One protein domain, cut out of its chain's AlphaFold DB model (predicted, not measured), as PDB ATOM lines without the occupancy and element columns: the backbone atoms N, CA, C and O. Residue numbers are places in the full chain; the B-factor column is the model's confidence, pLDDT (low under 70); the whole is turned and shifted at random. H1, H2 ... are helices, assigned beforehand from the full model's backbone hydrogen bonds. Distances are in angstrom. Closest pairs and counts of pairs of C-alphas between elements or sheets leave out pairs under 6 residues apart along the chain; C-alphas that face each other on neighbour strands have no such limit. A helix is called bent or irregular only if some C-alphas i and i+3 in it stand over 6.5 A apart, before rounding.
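What this domain is: This is residues 29 to 73 of the 233 residues of an uncharacterized protein of Acidimicrobiales bacterium (UniProt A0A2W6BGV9). Three helices lie roughly along one direction: the longest, H3, has H1 near it, running the same way, while short H2 meets the last part of H3 as a helical hairpin. The bend at residues 54 to 59 sticks out. The printed part has 45 residues with three named helices, H1, H2, H3, no named strand, all helix; it is compact, radius of gyration of the C-alphas 10.4 A, spanning 27 by 21 by 14 A.

How they stand to each other: H1, residues 29 to 39, and H3, residues 58 to 72, are close but not clearly touching, the closest C-alphas, Arg 29 and Phe 64, 6.8 A apart; their tilt is shallow, 7 degrees, the same way. H2, residues 42 to 48, is apart from H1. H2 and H3 form a hairpin and touch, H3 with residues 68 to 72 alone; the closest C-alphas, Lys 45 and Arg 72, are 4.8 A apart, at a shallow tilt of 31 degrees, opposite ways. Every O i to N i+4 pair is within hydrogen-bond range in H2, 6 of 7 in H1 and 9 of 11 in H3.

Where its parts are: H1 begins at C-alpha 29 (59.913, -86.137, 18.418) and is 15.2 A long; H2 is 9.9 A. H3, 20.4 A, ends at C-alpha 72 (61.169, -94.003, 3.769); it is irregular, C-alphas 67 and 70 being 7.0 A apart.

The domain as a whole: The C-alphas farthest apart, Leu 42 and Asp 57, are 28.1 A apart. The link from H1 to H2 is tight, that from H2 to H3 short. The printed part has no cut, and no printed residue is under 70 in pLDDT.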
ATOM      1  N   ARG A  29      59.056 -85.257  19.236       95.50
ATOM      2  CA  ARG A  29      59.913 -86.137  18.418       95.50
ATOM      3  C   ARG A  29      59.976 -87.563  18.983       95.50
ATOM      4  O   ARG A  29      59.840 -88.525  18.240       95.50
ATOM      5  N   GLY A  30      60.102 -87.696  20.306       96.56
ATOM      6  CA  GLY A  30      60.130 -89.000  20.974       96.56
ATOM      7  C   GLY A  30      58.814 -89.784  20.862       96.56
ATOM      8  O   GLY A  30      58.836 -91.011  20.855       96.56
ATOM      9  N   ALA A  31      57.663 -89.109  20.755       95.44
ATOM     10  CA  ALA A  31      56.387 -89.780  20.504       95.44
ATOM     11  C   ALA A  31      56.308 -90.336  19.074       95.44
ATOM     12  O   ALA A  31      55.915 -91.490  18.898       95.44
ATOM     13  N   TYR A  32      56.750 -89.558  18.079       96.50
ATOM     14  CA  TYR A  32      56.886 -90.022  16.693       96.50
ATOM     15  C   TYR A  32      57.841 -91.213  16.588       96.50
ATOM     16  O   TYR A  32      57.518 -92.207  15.944       96.50
ATOM     17  N   GLU A  33      58.988 -91.145  17.265       96.44
ATOM     18  CA  GLU A  33      59.980 -92.220  17.277       96.44
ATOM     19  C   GLU A  33      59.394 -93.537  17.801       96.44
ATOM     20  O   GLU A  33      59.451 -94.556  17.111       96.44
ATOM     21  N   ARG A  34      58.727 -93.514  18.964       96.25
ATOM     22  CA  ARG A  34      58.056 -94.705  19.517       96.25
ATOM     23  C   ARG A  34      56.953 -95.241  18.604       96.25
ATOM     24  O   ARG A  34      56.797 -96.457  18.479       96.25
ATOM     25  N   TYR A  35      56.180 -94.348  17.983       96.56
ATOM     26  CA  TYR A  35      55.137 -94.739  17.038       96.56
ATOM     27  C   TYR A  35      55.746 -95.472  15.839       96.56
ATOM     28  O   TYR A  35      55.357 -96.602  15.545       96.56
ATOM     29  N   TYR A  36      56.755 -94.883  15.194       96.44
ATOM     30  CA  TYR A  36      57.326 -95.460  13.984       96.44
ATOM     31  C   TYR A  36      58.135 -96.737  14.214       96.44
ATOM     32  O   TYR A  36      58.171 -97.589  13.329       96.44
ATOM     33  N   GLN A  37      58.733 -96.915  15.393       93.81
ATOM     34  CA  GLN A  37      59.454 -98.148  15.734       93.81
ATOM     35  C   GLN A  37      58.557 -99.392  15.751       93.81
ATOM     36  O   GLN A  37      59.034-100.491  15.480       93.81
ATOM     37  N   THR A  38      57.273 -99.238  16.083       91.69
ATOM     38  CA  THR A  38      56.397-100.379  16.400       91.69
ATOM     39  C   THR A  38      55.141-100.461  15.543       91.69
ATOM     40  O   THR A  38      54.593-101.549  15.379       91.69
ATOM     41  N   ARG A  39      54.665 -99.332  15.004       92.75
ATOM     42  CA  ARG A  39      53.331 -99.226  14.393       92.75
ATOM     43  C   ARG A  39      53.324 -98.690  12.961       92.75
ATOM     44  O   ARG A  39      52.254 -98.676  12.362       92.75
ATOM     45  N   VAL A  40      54.477 -98.285  12.408       94.75
ATOM     46  CA  VAL A  40      54.537 -97.681  11.066       94.75
ATOM     47  C   VAL A  40      53.988 -98.620   9.995       94.75
ATOM     48  O   VAL A  40      54.431 -99.762   9.843       94.75
ATOM     49  N   GLN A  41      53.052 -98.111   9.208       94.75
ATOM     50  CA  GLN A  41      52.454 -98.826   8.093       94.75
ATOM     51  C   GLN A  41      53.164 -98.494   6.780       94.75
ATOM     52  O   GLN A  41      53.836 -97.473   6.626       94.75
ATOM     53  N   LEU A  42      53.018 -99.371   5.790       95.12
ATOM     54  CA  LEU A  42      53.705 -99.216   4.509       95.12
ATOM     55  C   LEU A  42      53.275 -97.949   3.752       95.12
ATOM     56  O   LEU A  42      54.113 -97.274   3.155       95.12
ATOM     57  N   TRP A  43      51.993 -97.584   3.835       94.69
ATOM     58  CA  TRP A  43      51.484 -96.344   3.247       94.69
ATOM     59  C   TRP A  43      52.076 -95.097   3.918       94.69
ATOM     60  O   TRP A  43      52.295 -94.092   3.246       94.69
ATOM     61  N   GLU A  44      52.395 -95.158   5.215       96.62
ATOM     62  CA  GLU A  44      53.046 -94.052   5.923       96.62
ATOM     63  C   GLU A  44      54.476 -93.872   5.431       96.62
ATOM     64  O   GLU A  44      54.889 -92.752   5.150       96.62
ATOM     65  N   LYS A  45      55.219 -94.970   5.235       97.19
ATOM     66  CA  LYS A  45      56.565 -94.917   4.635       97.19
ATOM     67  C   LYS A  45      56.537 -94.255   3.261       97.19
ATOM     68  O   LYS A  45      57.398 -93.432   2.959       97.19
ATOM     69  N   GLN A  46      55.528 -94.582   2.453       97.44
ATOM     70  CA  GLN A  46      55.312 -93.948   1.158       97.44
ATOM     71  C   GLN A  46      54.987 -92.452   1.305       97.44
ATOM     72  O   GLN A  46      55.620 -91.628   0.649       97.44
ATOM     73  N   ALA A  47      54.061 -92.072   2.190       97.00
ATOM     74  CA  ALA A  47      53.720 -90.667   2.434       97.00
ATOM     75  C   ALA A  47      54.937 -89.850   2.918       97.00
ATOM     76  O   ALA A  47      55.163 -88.721   2.469       97.00
ATOM     77  N   LEU A  48      55.781 -90.446   3.766       98.06
ATOM     78  CA  LEU A  48      57.015 -89.846   4.277       98.06
ATOM     79  C   LEU A  48      58.045 -89.538   3.178       98.06
ATOM     80  O   LEU A  48      58.900 -88.672   3.387       98.06
ATOM     81  N   LEU A  49      57.957 -90.140   1.985       98.38
ATOM     82  CA  LEU A  49      58.802 -89.764   0.839       98.38
ATOM     83  C   LEU A  49      58.622 -88.300   0.437       98.38
ATOM     84  O   LEU A  49      59.556 -87.700  -0.080       98.38
ATOM     85  N   ARG A  50      57.453 -87.706   0.700       98.06
ATOM     86  CA  ARG A  50      57.160 -86.294   0.408       98.06
ATOM     87  C   ARG A  50      57.470 -85.354   1.571       98.06
ATOM     88  O   ARG A  50      57.436 -84.137   1.385       98.06
ATOM     89  N   ALA A  51      57.770 -85.892   2.752       97.25
ATOM     90  CA  ALA A  51      58.009 -85.097   3.946       97.25
ATOM     91  C   ALA A  51      59.301 -84.272   3.826       97.25
ATOM     92  O   ALA A  51      60.356 -84.766   3.417       97.25
ATOM     93  N   ARG A  52      59.215 -82.999   4.209       96.88
ATOM     94  CA  ARG A  52      60.345 -82.072   4.323       96.88
ATOM     95  C   ARG A  52      60.045 -81.046   5.405       96.88
ATOM     96  O   ARG A  52      58.882 -80.708   5.618       96.88
ATOM     97  N   TRP A  53      61.082 -80.516   6.039       96.75
ATOM     98  CA  TRP A  53      60.935 -79.346   6.896       96.75
ATOM     99  C   TRP A  53      60.511 -78.125   6.060       96.75
ATOM    100  O   TRP A  53      60.996 -77.927   4.940       96.75
ATOM    101  N   VAL A  54      59.562 -77.343   6.581       96.25
ATOM    102  CA  VAL A  54      59.007 -76.157   5.899       96.25
ATOM    103  C   VAL A  54      58.936 -74.914   6.784       96.25
ATOM    104  O   VAL A  54      58.914 -73.815   6.244       96.25
ATOM    105  N   ALA A  55      58.877 -75.074   8.108       95.44
ATOM    106  CA  ALA A  55      58.737 -73.985   9.071       95.44
ATOM    107  C   ALA A  55      59.098 -74.455  10.493       95.44
ATOM    108  O   ALA A  55      59.118 -75.658  10.765       95.44
ATOM    109  N   GLY A  56      59.314 -73.504  11.406       96.12
ATOM    110  CA  GLY A  56      59.650 -73.756  12.812       96.12
ATOM    111  C   GLY A  56      61.157 -73.790  13.069       96.12
ATOM    112  O   GLY A  56      61.929 -73.225  12.300       96.12
ATOM    113  N   ASP A  57      61.577 -74.446  14.150       97.75
ATOM    114  CA  ASP A  57      62.998 -74.609  14.469       97.75
ATOM    115  C   ASP A  57      63.692 -75.546  13.465       97.75
ATOM    116  O   ASP A  57      63.228 -76.663  13.205       97.75
ATOM    117  N   ALA A  58      64.799 -75.084  12.883       97.69
ATOM    118  CA  ALA A  58      65.510 -75.814  11.837       97.69
ATOM    119  C   ALA A  58      66.248 -77.047  12.379       97.69
ATOM    120  O   ALA A  58      66.333 -78.057  11.681       97.69
ATOM    121  N   VAL A  59      66.736 -76.993  13.625       98.06
ATOM    122  CA  VAL A  59      67.451 -78.111  14.261       98.06
ATOM    123  C   VAL A  59      66.489 -79.266  14.536       98.06
ATOM    124  O   VAL A  59      66.760 -80.406  14.159       98.06
ATOM    125  N   LEU A  60      65.320 -78.974  15.107       97.38
ATOM    126  CA  LEU A  60      64.244 -79.945  15.290       97.38
ATOM    127  C   LEU A  60      63.742 -80.494  13.949       97.38
ATOM    128  O   LEU A  60      63.479 -81.692  13.833       97.38
ATOM    129  N   GLY A  61      63.629 -79.633  12.936       97.50
ATOM    130  CA  GLY A  61      63.272 -80.019  11.574       97.50
ATOM    131  C   GLY A  61      64.232 -81.040  10.966       97.50
ATOM    132  O   GLY A  61      63.789 -82.074  10.464       97.50
ATOM    133  N   ALA A  62      65.536 -80.775  11.053       97.44
ATOM    134  CA  ALA A  62      66.578 -81.691  10.602       97.44
ATOM    135  C   ALA A  62      66.531 -83.019  11.375       97.44
ATOM    136  O   ALA A  62      66.470 -84.080  10.756       97.44
ATOM    137  N   ALA A  63      66.419 -82.964  12.706       97.75
ATOM    138  CA  ALA A  63      66.315 -84.157  13.549       97.75
ATOM    139  C   ALA A  63      65.069 -85.011  13.235       97.75
ATOM    140  O   ALA A  63      65.091 -86.235  13.370       97.75
ATOM    141  N   PHE A  64      63.960 -84.393  12.813       97.62
ATOM    142  CA  PHE A  64      62.786 -85.129  12.347       97.62
ATOM    143  C   PHE A  64      63.024 -85.800  10.989       97.62
ATOM    144  O   PHE A  64      62.613 -86.941  10.793       97.62
ATOM    145  N   VAL A  65      63.695 -85.118  10.055       97.69
ATOM    146  CA  VAL A  65      64.054 -85.705   8.754       97.69
ATOM    147  C   VAL A  65      64.974 -86.915   8.942       97.69
ATOM    148  O   VAL A  65      64.709 -87.973   8.372       97.69
ATOM    149  N   GLU A  66      65.980 -86.803   9.811       97.19
ATOM    150  CA  GLU A  66      66.869 -87.914  10.177       97.19
ATOM    151  C   GLU A  66      66.105 -89.103  10.780       97.19
ATOM    152  O   GLU A  66      66.401 -90.255  10.462       97.19
ATOM    153  N   LEU A  67      65.085 -88.837  11.604       97.62
ATOM    154  CA  LEU A  67      64.228 -89.874  12.186       97.62
ATOM    155  C   LEU A  67      63.464 -90.673  11.115       97.62
ATOM    156  O   LEU A  67      63.306 -91.888  11.254       97.62
ATOM    157  N   ILE A  68      62.963 -90.015  10.064       97.75
ATOM    158  CA  ILE A  68      62.104 -90.663   9.057       97.75
ATOM    159  C   ILE A  68      62.876 -91.263   7.880       97.75
ATOM    160  O   ILE A  68      62.344 -92.140   7.195       97.75
ATOM    161  N   ASP A  69      64.112 -90.825   7.631       97.44
ATOM    162  CA  ASP A  69      64.928 -91.281   6.500       97.44
ATOM    163  C   ASP A  69      65.088 -92.809   6.436       97.44
ATOM    164  O   ASP A  69      64.832 -93.381   5.372       97.44
ATOM    165  N   PRO A  70      65.396 -93.523   7.537       96.19
ATOM    166  CA  PRO A  70      65.466 -94.983   7.523       96.19
ATOM    167  C   PRO A  70      64.128 -95.670   7.210       96.19
ATOM    168  O   PRO A  70      64.118 -96.807   6.736       96.19
ATOM    169  N   LEU A  71      62.998 -95.004   7.481       96.69
ATOM    170  CA  LEU A  71      61.655 -95.547   7.256       96.69
ATOM    171  C   LEU A  71      61.259 -95.449   5.785       96.69
ATOM    172  O   LEU A  71      60.730 -96.411   5.227       96.69
ATOM    173  N   ARG A  72      61.511 -94.287   5.171       96.69
ATOM    174  CA  ARG A  72      61.169 -94.003   3.769       96.69
ATOM    175  C   ARG A  72      62.228 -94.491   2.775       96.69
ATOM    176  O   ARG A  72      61.909 -94.675   1.606       96.69
ATOM    177  N   TYR A  73      63.453 -94.758   3.233       97.38
ATOM    178  CA  TYR A  73      64.551 -95.336   2.445       97.38
ATOM    179  C   TYR A  73      65.086 -96.623   3.107       97.38
ATOM    180  O   TYR A  73      66.228 -96.659   3.580       97.38
TER     181      TYR A  73